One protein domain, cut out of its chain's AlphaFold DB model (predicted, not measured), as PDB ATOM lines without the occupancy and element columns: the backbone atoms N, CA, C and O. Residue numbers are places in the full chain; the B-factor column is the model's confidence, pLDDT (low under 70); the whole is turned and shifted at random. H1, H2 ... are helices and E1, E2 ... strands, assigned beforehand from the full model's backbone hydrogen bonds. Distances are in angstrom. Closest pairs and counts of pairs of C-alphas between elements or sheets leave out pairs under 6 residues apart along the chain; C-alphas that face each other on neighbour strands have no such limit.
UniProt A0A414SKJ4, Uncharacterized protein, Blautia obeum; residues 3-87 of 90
ATOM      1  N   LYS A   3       5.480  37.795 -47.753       95.81
ATOM      2  CA  LYS A   3       5.448  37.736 -49.224       95.81
ATOM      3  C   LYS A   3       4.506  38.814 -49.748       95.81
ATOM      4  O   LYS A   3       3.384  38.935 -49.255       95.81
ATOM      5  N   TYR A   4       4.959  39.585 -50.727       96.50
ATOM      6  CA  TYR A   4       4.190  40.665 -51.332       96.50
ATOM      7  C   TYR A   4       3.463  40.195 -52.594       96.50
ATOM      8  O   TYR A   4       3.756  39.157 -53.185       96.50
ATOM      9  N   SER A   5       2.484  40.988 -53.005       95.88
ATOM     10  CA  SER A   5       1.726  40.834 -54.244       95.88
ATOM     11  C   SER A   5       1.793  42.145 -55.012       95.88
ATOM     12  O   SER A   5       1.894  43.194 -54.383       95.88
ATOM     13  N   LYS A   6       1.687  42.103 -56.342       95.75
ATOM     14  CA  LYS A   6       1.835  43.305 -57.173       95.75
ATOM     15  C   LYS A   6       0.786  44.398 -56.846       95.75
ATOM     16  O   LYS A   6      -0.374  44.047 -56.614       95.75
ATOM     17  N   PRO A   7       1.152  45.698 -56.910       96.19
ATOM     18  CA  PRO A   7       2.513  46.202 -57.130       96.19
ATOM     19  C   PRO A   7       3.414  45.889 -55.929       96.19
ATOM     20  O   PRO A   7       2.982  46.006 -54.784       96.19
ATOM     21  N   TYR A   8       4.638  45.437 -56.204       97.81
ATOM     22  CA  TYR A   8       5.597  45.124 -55.150       97.81
ATOM     23  C   TYR A   8       6.134  46.420 -54.533       97.81
ATOM     24  O   TYR A   8       6.255  47.416 -55.250       97.81
ATOM     25  N   PRO A   9       6.449  46.432 -53.226       98.25
ATOM     26  CA  PRO A   9       7.178  47.548 -52.651       98.25
ATOM     27  C   PRO A   9       8.607  47.580 -53.196       98.25
ATOM     28  O   PRO A   9       9.163  46.535 -53.542       98.25
ATOM     29  N   THR A  10       9.232  48.752 -53.215       98.56
ATOM     30  CA  THR A  10      10.665  48.849 -53.527       98.56
ATOM     31  C   THR A  10      11.534  48.793 -52.271       98.56
ATOM     32  O   THR A  10      11.058  49.042 -51.161       98.56
ATOM     33  N   ILE A  11      12.837  48.536 -52.428       98.50
ATOM     34  CA  ILE A  11      13.804  48.649 -51.321       98.50
ATOM     35  C   ILE A  11      13.689  50.015 -50.637       98.50
ATOM     36  O   ILE A  11      13.597  50.078 -49.412       98.50
ATOM     37  N   GLY A  12      13.641  51.096 -51.418       98.44
ATOM     38  CA  GLY A  12      13.511  52.463 -50.916       98.44
ATOM     39  C   GLY A  12      12.272  52.657 -50.044       98.44
ATOM     40  O   GLY A  12      12.347  53.305 -49.003       98.44
ATOM     41  N   GLU A  13      11.142  52.048 -50.408       98.50
ATOM     42  CA  GLU A  13       9.920  52.115 -49.603       98.50
ATOM     43  C   GLU A  13      10.026  51.359 -48.277       98.50
ATOM     44  O   GLU A  13       9.412  51.792 -47.300       98.50
ATOM     45  N   LEU A  14      10.795  50.266 -48.230       98.38
ATOM     46  CA  LEU A  14      11.012  49.488 -47.009       98.38
ATOM     47  C   LEU A  14      11.965  50.187 -46.029       98.38
ATOM     48  O   LEU A  14      11.769  50.087 -44.822       98.38
ATOM     49  N   ILE A  15      12.964  50.921 -46.528       98.38
ATOM     50  CA  ILE A  15      14.000  51.559 -45.692       98.38
ATOM     51  C   ILE A  15      13.746  53.046 -45.392       98.38
ATOM     52  O   ILE A  15      14.538  53.678 -44.697       98.38
ATOM     53  N   LYS A  16      12.666  53.646 -45.912       98.00
ATOM     54  CA  LYS A  16      12.435  55.104 -45.813       98.00
ATOM     55  C   LYS A  16      12.244  55.627 -44.384       98.00
ATOM     56  O   LYS A  16      12.682  56.735 -44.089       98.00
ATOM     57  N   ASP A  17      11.596  54.844 -43.519       97.19
ATOM     58  CA  ASP A  17      11.157  55.275 -42.180       97.19
ATOM     59  C   ASP A  17      11.945  54.592 -41.046       97.19
ATOM     60  O   ASP A  17      11.679  54.839 -39.866       97.19
ATOM     61  N   LYS A  18      12.900  53.717 -41.386       97.94
ATOM     62  CA  LYS A  18      13.686  52.940 -40.426       97.94
ATOM     63  C   LYS A  18      15.091  52.683 -40.959       97.94
ATOM     64  O   LYS A  18      15.263  52.230 -42.085       97.94
ATOM     65  N   ASP A  19      16.074  52.941 -40.105       98.56
ATOM     66  CA  ASP A  19      17.465  52.591 -40.364       98.56
ATOM     67  C   ASP A  19      17.680  51.099 -40.069       98.56
ATOM     68  O   ASP A  19      17.204  50.576 -39.055       98.56
ATOM     69  N   TYR A  20      18.427  50.429 -40.943       98.75
ATOM     70  CA  TYR A  20      18.822  49.033 -40.769       98.75
ATOM     71  C   TYR A  20      20.342  48.929 -40.722       98.75
ATOM     72  O   TYR A  20      21.033  49.398 -41.631       98.75
ATOM     73  N   ASP A  21      20.851  48.273 -39.682       98.62
ATOM     74  CA  ASP A  21      22.282  48.020 -39.507       98.62
ATOM     75  C   ASP A  21      22.787  47.034 -40.567       98.62
ATOM     76  O   ASP A  21      23.928  47.128 -41.017       98.62
ATOM     77  N   TYR A  22      21.919  46.105 -40.984       98.69
ATOM     78  CA  TYR A  22      22.226  45.107 -41.996       98.69
ATOM     79  C   TYR A  22      20.981  44.708 -42.788       98.69
ATOM     80  O   TYR A  22      19.963  44.307 -42.226       98.69
ATOM     81  N   VAL A  23      21.092  44.760 -44.108       98.62
ATOM     82  CA  VAL A  23      20.113  44.263 -45.065       98.62
ATOM     83  C   VAL A  23      20.754  43.125 -45.852       98.62
ATOM     84  O   VAL A  23      21.702  43.347 -46.600       98.62
ATOM     85  N   SER A  24      20.251  41.902 -45.675       98.06
ATOM     86  CA  SER A  24      20.614  40.738 -46.483       98.06
ATOM     87  C   SER A  24      19.839  40.789 -47.796       98.06
ATOM     88  O   SER A  24      18.618  40.623 -47.804       98.06
ATOM     89  N   TYR A  25      20.547  41.042 -48.893       97.62
ATOM     90  CA  TYR A  25      19.988  41.076 -50.235       97.62
ATOM     91  C   TYR A  25      20.050  39.674 -50.843       97.62
ATOM     92  O   TYR A  25      21.123  39.078 -50.970       97.62
ATOM     93  N   ARG A  26      18.886  39.118 -51.180       96.44
ATOM     94  CA  ARG A  26      18.758  37.765 -51.725       96.44
ATOM     95  C   ARG A  26      18.031  37.779 -53.061       96.44
ATOM     96  O   ARG A  26      17.097  38.553 -53.258       96.44
ATOM     97  N   MET A  27      18.432  36.894 -53.965       94.06
ATOM     98  CA  MET A  27      17.840  36.774 -55.297       94.06
ATOM     99  C   MET A  27      17.135  35.434 -55.451       94.06
ATOM    100  O   MET A  27      17.739  34.373 -55.300       94.06
ATOM    101  N   LEU A  28      15.851  35.474 -55.797       91.75
ATOM    102  CA  LEU A  28      15.129  34.289 -56.229       91.75
ATOM    103  C   LEU A  28      15.473  34.017 -57.696       91.75
ATOM    104  O   LEU A  28      14.972  34.688 -58.597       91.75
ATOM    105  N   ILE A  29      16.346  33.040 -57.921       87.38
ATOM    106  CA  ILE A  29      16.829  32.672 -59.252       87.38
ATOM    107  C   ILE A  29      15.996  31.489 -59.777       87.38
ATOM    108  O   ILE A  29      15.989  30.425 -59.149       87.38
ATOM    109  N   PRO A  30      15.298  31.618 -60.924       81.44
ATOM    110  CA  PRO A  30      14.526  30.518 -61.494       81.44
ATOM    111  C   PRO A  30      15.382  29.264 -61.722       81.44
ATOM    112  O   PRO A  30      16.402  29.305 -62.404       81.44
ATOM    113  N   GLY A  31      14.950  28.126 -61.177       78.88
ATOM    114  CA  GLY A  31      15.665  26.849 -61.306       78.88
ATOM    115  C   GLY A  31      16.670  26.551 -60.188       78.88
ATOM    116  O   GLY A  31      17.258  25.472 -60.205       78.88
ATOM    117  N   PHE A  32      16.836  27.451 -59.216       78.69
ATOM    118  CA  PHE A  32      17.552  27.188 -57.967       78.69
ATOM    119  C   PHE A  32      16.540  26.837 -56.866       78.69
ATOM    120  O   PHE A  32      15.488  27.467 -56.766       78.69
ATOM    121  N   ASP A  33      16.838  25.815 -56.058       66.00
ATOM    122  CA  ASP A  33      15.957  25.337 -54.978       66.00
ATOM    123  C   ASP A  33      16.241  26.083 -53.661       66.00
ATOM    124  O   ASP A  33      16.658  25.504 -52.661       66.00
ATOM    125  N   GLU A  34      16.069  27.406 -53.689       76.31
ATOM    126  CA  GLU A  34      16.206  28.283 -52.522       76.31
ATOM    127  C   GLU A  34      14.855  28.967 -52.257       76.31
ATOM    128  O   GLU A  34      14.522  29.971 -52.888       76.31
ATOM    129  N   GLU A  35      14.063  28.444 -51.307       75.50
ATOM    130  CA  GLU A  35      12.709  28.952 -50.987       75.50
ATOM    131  C   GLU A  35      12.684  30.464 -50.672       75.50
ATOM    132  O   GLU A  35      11.673  31.133 -50.897       75.50
ATOM    133  N   ASN A  36      13.806  31.008 -50.189       84.19
ATOM    134  CA  ASN A  36      13.968  32.411 -49.799       84.19
ATOM    135  C   ASN A  36      15.054  33.147 -50.616       84.19
ATOM    136  O   ASN A  36      15.586  34.158 -50.155       84.19
ATOM    137  N   GLY A  37      15.380  32.632 -51.809       90.75
ATOM    138  CA  GLY A  37      16.419  33.159 -52.699       90.75
ATOM    139  C   GLY A  37      17.843  32.927 -52.194       90.75
ATOM    140  O   GLY A  37      18.039  32.730 -51.003       90.75
ATOM    141  N   GLU A  38      18.826  32.991 -53.087       92.62
ATOM    142  CA  GLU A  38      20.263  32.860 -52.802       92.62
ATOM    143  C   GLU A  38      20.831  34.174 -52.245       92.62
ATOM    144  O   GLU A  38      20.364  35.252 -52.618       92.62
ATOM    145  N   PHE A  39      21.841  34.116 -51.371       94.12
ATOM    146  CA  PHE A  39      22.503  35.335 -50.896       94.12
ATOM    147  C   PHE A  39      23.273  36.005 -52.040       94.12
ATOM    148  O   PHE A  39      24.159  35.402 -52.639       94.12
ATOM    149  N   ALA A  40      22.956  37.268 -52.313       94.19
ATOM    150  CA  ALA A  40      23.510  38.017 -53.438       94.19
ATOM    151  C   ALA A  40      24.159  39.344 -53.019       94.19
ATOM    152  O   ALA A  40      24.548  40.121 -53.883       94.19
ATOM    153  N   GLY A  41      24.268  39.603 -51.713       96.88
ATOM    154  CA  GLY A  41      24.944  40.780 -51.185       96.88
ATOM    155  C   GLY A  41      24.310  41.335 -49.913       96.88
ATOM    156  O   GLY A  41      23.364  40.778 -49.343       96.88
ATOM    157  N   CYS A  42      24.856  42.443 -49.436       98.25
ATOM    158  CA  CYS A  42      24.399  43.148 -48.260       98.25
ATOM    159  C   CYS A  42      24.739  44.642 -48.245       98.25
ATOM    160  O   CYS A  42      25.763  45.123 -48.733       98.25
ATOM    161  N   PHE A  43      23.875  45.395 -47.578       98.69
ATOM    162  CA  PHE A  43      24.054  46.822 -47.344       98.69
ATOM    163  C   PHE A  43      23.476  47.216 -45.986       98.69
ATOM    164  O   PHE A  43      22.740  46.460 -45.371       98.69
ATOM    165  N   SER A  44      23.802  48.408 -45.506       98.50
ATOM    166  CA  SER A  44      23.098  49.058 -44.399       98.50
ATOM    167  C   SER A  44      22.247  50.190 -44.961       98.50
ATOM    168  O   SER A  44      22.460  50.631 -46.094       98.50
ATOM    169  N   SER A  45      21.280  50.679 -44.193       98.50
ATOM    170  CA  SER A  45      20.483  51.832 -44.606       98.50
ATOM    171  C   SER A  45      20.425  52.903 -43.537       98.50
ATOM    172  O   SER A  45      20.344  52.616 -42.342       98.50
ATOM    173  N   LYS A  46      20.487  54.158 -43.988       98.25
ATOM    174  CA  LYS A  46      20.412  55.321 -43.110       98.25
ATOM    175  C   LYS A  46      19.668  56.472 -43.766       98.25
ATOM    176  O   LYS A  46      20.072  56.936 -44.832       98.25
ATOM    177  N   ASN A  47      18.630  56.980 -43.105       97.25
ATOM    178  CA  ASN A  47      17.745  58.032 -43.617       97.25
ATOM    179  C   ASN A  47      17.200  57.704 -45.019       97.25
ATOM    180  O   ASN A  47      17.288  58.532 -45.931       97.25
ATOM    181  N   GLY A  48      16.724  56.471 -45.210       96.69
ATOM    182  CA  GLY A  48      16.192  56.003 -46.488       96.69
ATOM    183  C   GLY A  48      17.226  55.769 -47.591       96.69
ATOM    184  O   GLY A  48      16.826  55.475 -48.708       96.69
ATOM    185  N   LYS A  49      18.529  55.899 -47.304       98.00
ATOM    186  CA  LYS A  49      19.604  55.701 -48.285       98.00
ATOM    187  C   LYS A  49      20.330  54.390 -48.070       98.00
ATOM    188  O   LYS A  49      20.652  54.044 -46.935       98.00
ATOM    189  N   ILE A  50      20.666  53.735 -49.172       98.56
ATOM    190  CA  ILE A  50      21.506  52.535 -49.201       98.56
ATOM    191  C   ILE A  50      22.978  52.910 -48.976       98.56
ATOM    192  O   ILE A  50      23.499  53.851 -49.579       98.56
ATOM    193  N   ILE A  51      23.659  52.140 -48.131       98.25
ATOM    194  CA  ILE A  51      25.104  52.193 -47.899       98.25
ATOM    195  C   ILE A  51      25.650  50.766 -48.083       98.25
ATOM    196  O   ILE A  51      25.493  49.952 -47.167       98.25
ATOM    197  N   PRO A  52      26.264  50.440 -49.237       98.06
ATOM    198  CA  PRO A  52      26.827  49.112 -49.487       98.06
ATOM    199  C   PRO A  52      27.793  48.690 -48.374       98.06
ATOM    200  O   PRO A  52      28.636  49.481 -47.944       98.06
ATOM    201  N   LEU A  53      27.629  47.462 -47.878       97.62
ATOM    202  CA  LEU A  53      28.557  46.840 -46.922       97.62
ATOM    203  C   LEU A  53      29.535  45.900 -47.629       97.62
ATOM    204  O   LEU A  53      30.558  45.516 -47.062       97.62
ATOM    205  N   ASP A  54      29.234  45.581 -48.878       94.62
ATOM    206  CA  ASP A  54      30.125  44.975 -49.843       94.62
ATOM    207  C   ASP A  54      30.457  45.963 -50.969       94.62
ATOM    208  O   ASP A  54      30.097  47.141 -50.949       94.62
ATOM    209  N   TYR A  55      31.243  45.489 -51.931       90.94
ATOM    210  CA  TYR A  55      31.680  46.273 -53.083       90.94
ATOM    211  C   TYR A  55      30.643  46.283 -54.221       90.94
ATOM    212  O   TYR A  55      30.986  46.678 -55.336       90.94
ATOM    213  N   ASP A  56      29.403  45.864 -53.947       94.81
ATOM    214  CA  ASP A  56      28.324  45.803 -54.928       94.81
ATOM    215  C   ASP A  56      27.474  47.083 -54.935       94.81
ATOM    216  O   ASP A  56      27.680  48.035 -54.175       94.81
ATOM    217  N   THR A  57      26.547  47.157 -55.891       94.44
ATOM    218  CA  THR A  57      25.665  48.309 -56.100       94.44
ATOM    219  C   THR A  57      24.214  47.864 -56.038       94.44
ATOM    220  O   THR A  57      23.830  46.902 -56.696       94.44
ATOM    221  N   TYR A  58      23.405  48.618 -55.301       96.88
ATOM    222  CA  TYR A  58      21.981  48.361 -55.106       96.88
ATOM    223  C   TYR A  58      21.174  49.609 -55.442       96.88
ATOM    224  O   TYR A  58      21.680  50.732 -55.346       96.88
ATOM    225  N   TYR A  59      19.903  49.415 -55.784       96.94
ATOM    226  CA  TYR A  59      19.009  50.493 -56.186       96.94
ATOM    227  C   TYR A  59      17.774  50.540 -55.288       96.94
ATOM    228  O   TYR A  59      17.104  49.540 -55.060       96.94
ATOM    229  N   GLU A  60      17.422  51.737 -54.817       97.94
ATOM    230  CA  GLU A  60      16.202  51.978 -54.032       97.94
ATOM    231  C   GLU A  60      14.918  51.661 -54.823       97.94
ATOM    232  O   GLU A  60      13.860  51.458 -54.232       97.94
ATOM    233  N   SER A  61      15.007  51.621 -56.156       97.62
ATOM    234  CA  SER A  61      13.910  51.275 -57.065       97.62
ATOM    235  C   SER A  61      13.692  49.774 -57.246       97.62
ATOM    236  O   SER A  61      12.728  49.406 -57.906       97.62
ATOM    237  N   GLU A  62      14.576  48.924 -56.722       97.38
ATOM    238  CA  GLU A  62      14.477  47.473 -56.887       97.38
ATOM    239  C   GLU A  62      13.204  46.939 -56.217       97.38
ATOM    240  O   GLU A  62      12.942  47.258 -55.050       97.38
ATOM    241  N   GLU A  63      12.407  46.153 -56.945       97.81
ATOM    242  CA  GLU A  63      11.162  45.568 -56.438       97.81
ATOM    243  C   GLU A  63      11.453  44.387 -55.500       97.81
ATOM    244  O   GLU A  63      12.219  43.478 -55.815       97.81
ATOM    245  N   VAL A  64      10.800  44.376 -54.339       97.69
ATOM    246  CA  VAL A  64      10.978  43.354 -53.307       97.69
ATOM    247  C   VAL A  64       9.760  42.439 -53.280       97.69
ATOM    248  O   VAL A  64       8.651  42.853 -52.941       97.69
ATOM    249  N   ILE A  65       9.967  41.158 -53.584       96.81
ATOM    250  CA  ILE A  65       8.896  40.152 -53.581       96.81
ATOM    251  C   ILE A  65       8.614  39.596 -52.189       96.81
ATOM    252  O   ILE A  65       7.501  39.140 -51.913       96.81
ATOM    253  N   ALA A  66       9.598  39.643 -51.291       97.06
ATOM    254  CA  ALA A  66       9.429  39.216 -49.913       97.06
ATOM    255  C   ALA A  66      10.447  39.879 -48.978       97.06
ATOM    256  O   ALA A  66      11.560  40.199 -49.392       97.06
ATOM    257  N   SER A  67      10.079  40.081 -47.712       97.81
ATOM    258  CA  SER A  67      10.985  40.647 -46.710       97.81
ATOM    259  C   SER A  67      10.784  40.071 -45.310       97.81
ATOM    260  O   SER A  67       9.736  39.509 -44.978       97.81
ATOM    261  N   GLU A  68      11.801  40.173 -44.463       97.88
ATOM    262  CA  GLU A  68      11.730  39.760 -43.062       97.88
ATOM    263  C   GLU A  68      12.612  40.636 -42.192       97.88
ATOM    264  O   GLU A  68      13.809  40.738 -42.439       97.88
ATOM    265  N   GLU A  69      12.035  41.238 -41.156       98.25
ATOM    266  CA  GLU A  69      12.826  41.891 -40.120       98.25
ATOM    267  C   GLU A  69      13.363  40.873 -39.116       98.25
ATOM    268  O   GLU A  69      12.687  39.906 -38.755       98.25
ATOM    269  N   TRP A  70      14.564  41.130 -38.618       98.44
ATOM    270  CA  TRP A  70      15.222  40.314 -37.607       98.44
ATOM    271  C   TRP A  70      16.208  41.159 -36.796       98.44
ATOM    272  O   TRP A  70      16.395  42.348 -37.043       98.44
ATOM    273  N   ASN A  71      16.831  40.556 -35.788       98.12
ATOM    274  CA  ASN A  71      17.944  41.153 -35.059       98.12
ATOM    275  C   ASN A  71      18.982  40.084 -34.716       98.12
ATOM    276  O   ASN A  71      18.672  38.892 -34.643       98.12
ATOM    277  N   MET A  72      20.222  40.520 -34.517       98.06
ATOM    278  CA  MET A  72      21.311  39.683 -34.035       98.06
ATOM    279  C   MET A  72      22.231  40.489 -33.103       98.06
ATOM    280  O   MET A  72      23.370  40.801 -33.456       98.06
ATOM    281  N   PRO A  73      21.783  40.802 -31.869       96.62
ATOM    282  CA  PRO A  73      22.498  41.730 -30.984       96.62
ATOM    283  C   PRO A  73      23.928  41.294 -30.632       96.62
ATOM    284  O   PRO A  73      24.800  42.122 -30.391       96.62
ATOM    285  N   LYS A  74      24.211  39.981 -30.636       97.50
ATOM    286  CA  LYS A  74      25.567  39.446 -30.400       97.50
ATOM    287  C   LYS A  74      26.576  39.852 -31.477       97.50
ATOM    288  O   LYS A  74      27.768  39.880 -31.191       97.50
ATOM    289  N   GLU A  75      26.096  40.151 -32.678       95.75
ATOM    290  CA  GLU A  75      26.896  40.612 -33.815       95.75
ATOM    291  C   GLU A  75      26.788  42.134 -34.009       95.75
ATOM    292  O   GLU A  75      27.350  42.679 -34.952       95.75
ATOM    293  N   GLY A  76      26.106  42.838 -33.095       97.06
ATOM    294  CA  GLY A  76      25.912  44.287 -33.166       97.06
ATOM    295  C   GLY A  76      24.843  44.730 -34.167       97.06
ATOM    296  O   GLY A  76      24.864  45.884 -34.583       97.06
ATOM    297  N   ILE A  77      23.931  43.833 -34.556       98.25
ATOM    298  CA  ILE A  77      22.827  44.122 -35.479       98.25
ATOM    299  C   ILE A  77      21.538  44.232 -34.665       98.25
ATOM    300  O   ILE A  77      20.962  43.218 -34.261       98.25
ATOM    301  N   GLU A  78      21.076  45.455 -34.422       98.12
ATOM    302  CA  GLU A  78      19.821  45.714 -33.709       98.12
ATOM    303  C   GLU A  78      18.632  45.697 -34.678       98.12
ATOM    304  O   GLU A  78      17.572  45.161 -34.355       98.12
ATOM    305  N   ASN A  79      18.828  46.228 -35.888       98.50
ATOM    306  CA  ASN A  79      17.835  46.264 -36.959       98.50
ATOM    307  C   ASN A  79      18.362  45.534 -38.199       98.50
ATOM    308  O   ASN A  79      19.055  46.117 -39.034       98.50
ATOM    309  N   GLY A  80      18.010  44.257 -38.321       98.62
ATOM    310  CA  GLY A  80      18.259  43.443 -39.504       98.62
ATOM    311  C   GLY A  80      17.042  43.389 -40.428       98.62
ATOM    312  O   GLY A  80      15.896  43.372 -39.971       98.62
ATOM    313  N   LEU A  81      17.293  43.337 -41.730       98.69
ATOM    314  CA  LEU A  81      16.284  43.107 -42.758       98.69
ATOM    315  C   LEU A  81      16.801  42.069 -43.747       98.69
ATOM    316  O   LEU A  81      17.957  42.096 -44.146       98.69
ATOM    317  N   THR A  82      15.952  41.152 -44.176       98.44
ATOM    318  CA  THR A  82      16.181  40.357 -45.382       98.44
ATOM    319  C   THR A  82      15.238  40.871 -46.452       98.44
ATOM    320  O   THR A  82      14.047  41.025 -46.179       98.44
ATOM    321  N   VAL A  83      15.752  41.122 -47.653       98.06
ATOM    322  CA  VAL A  83      14.951  41.424 -48.845       98.06
ATOM    323  C   VAL A  83      15.211  40.359 -49.897       98.06
ATOM    324  O   VAL A  83      16.353  39.963 -50.119       98.06
ATOM    325  N   VAL A  84      14.142  39.889 -50.531       97.00
ATOM    326  CA  VAL A  84      14.209  38.961 -51.658       97.00
ATOM    327  C   VAL A  84      13.680  39.670 -52.889       97.00
ATOM    328  O   VAL A  84      12.572  40.212 -52.859       97.00
ATOM    329  N   VAL A  85      14.461  39.641 -53.963       95.81
ATOM    330  CA  VAL A  85      14.109  40.195 -55.274       95.81
ATOM    331  C   VAL A  85      14.010  39.076 -56.312       95.81
ATOM    332  O   VAL A  85      14.541  37.980 -56.105       95.81
ATOM    333  N   GLU A  86      13.338  39.331 -57.432       92.62
ATOM    334  CA  GLU A  86      13.380  38.421 -58.584       92.62
ATOM    335  C   GLU A  86      14.737  38.556 -59.292       92.62
ATOM    336  O   GLU A  86      15.168  39.654 -59.626       92.62
ATOM    337  N   GLY A  87      15.438  37.438 -59.498       84.50
ATOM    338  CA  GLY A  87      16.661  37.409 -60.291       84.50
ATOM    339  C   GLY A  87      16.369  37.091 -61.754       84.50
ATOM    340  O   GLY A  87      15.705  36.097 -62.051       84.50
TER     341      GLY A  87
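What this domain is: This is residues 3 to 87 of the 90 residues of an uncharacterized protein of Blautia obeum (UniProt A0A414SKJ4). One strongly twisted sheet of five strands makes a wall, with the short helix H1 over one face; E2 bends, and with E3 the wall turns toward H1. The long link from E3 to E4 passes by H1 on that same side. The printed part has 85 residues, with one named helix and five named strands in the order H1 E1 E2 E3 E4 E5; of the 44 residues in named elements strands hold 39, and the class is mostly strand; the mixed sheet runs E3 E2 E1 E5 E4. It is compact, with a radius of gyration of the C-alphas of 12.3 A, and rounded, spanning 34 by 27 by 24 A.

How they stand to each other: H1, residues 11 to 15, has its O to N i+4 pair within hydrogen-bond range. E1, residues 20 to 28, and E2, residues 38 to 46, are an antiparallel hairpin, with N 23 and O 43 at 2.7 A; E2 bends by 51 degrees at residue 41. E3, residues 49 to 52, continues the meander, each strand the antiparallel neighbour of the one before; N 44 and O 51 are 2.8 A apart. E4, residues 66 to 72, and E5, residues 77 to 86, form another antiparallel hairpin, with N 70 and O 80 at 2.9 A. E5 is parallel to E1, at 22 degrees, with N 24 and O 81 at 2.8 A. E3 and E4 are the edge strands and are apart. H1 is on the sheet at a height of 6.9 A, over none of its strands; its closest C-alphas to E2 are those of Ile 15 and Ser 45, 6.6 A.

Where its parts are: H1 begins at C-alpha 11 (13.804, 48.649, -51.321) and is 6.3 A long. E1 measures 21.7 A, E2 24.5 A, E3 9.9 A and E4 19.8 A. E5, 25.6 A, ends at C-alpha 86 (13.380, 38.421, -58.584).

The domain as a whole: The C-alphas of Lys 6 and Lys 74, the two farthest apart, are 36.0 A apart. The printed part has no cut. The link from E3 to E4, 13 residues, is long. Residue 33 alone is under pLDDT 70.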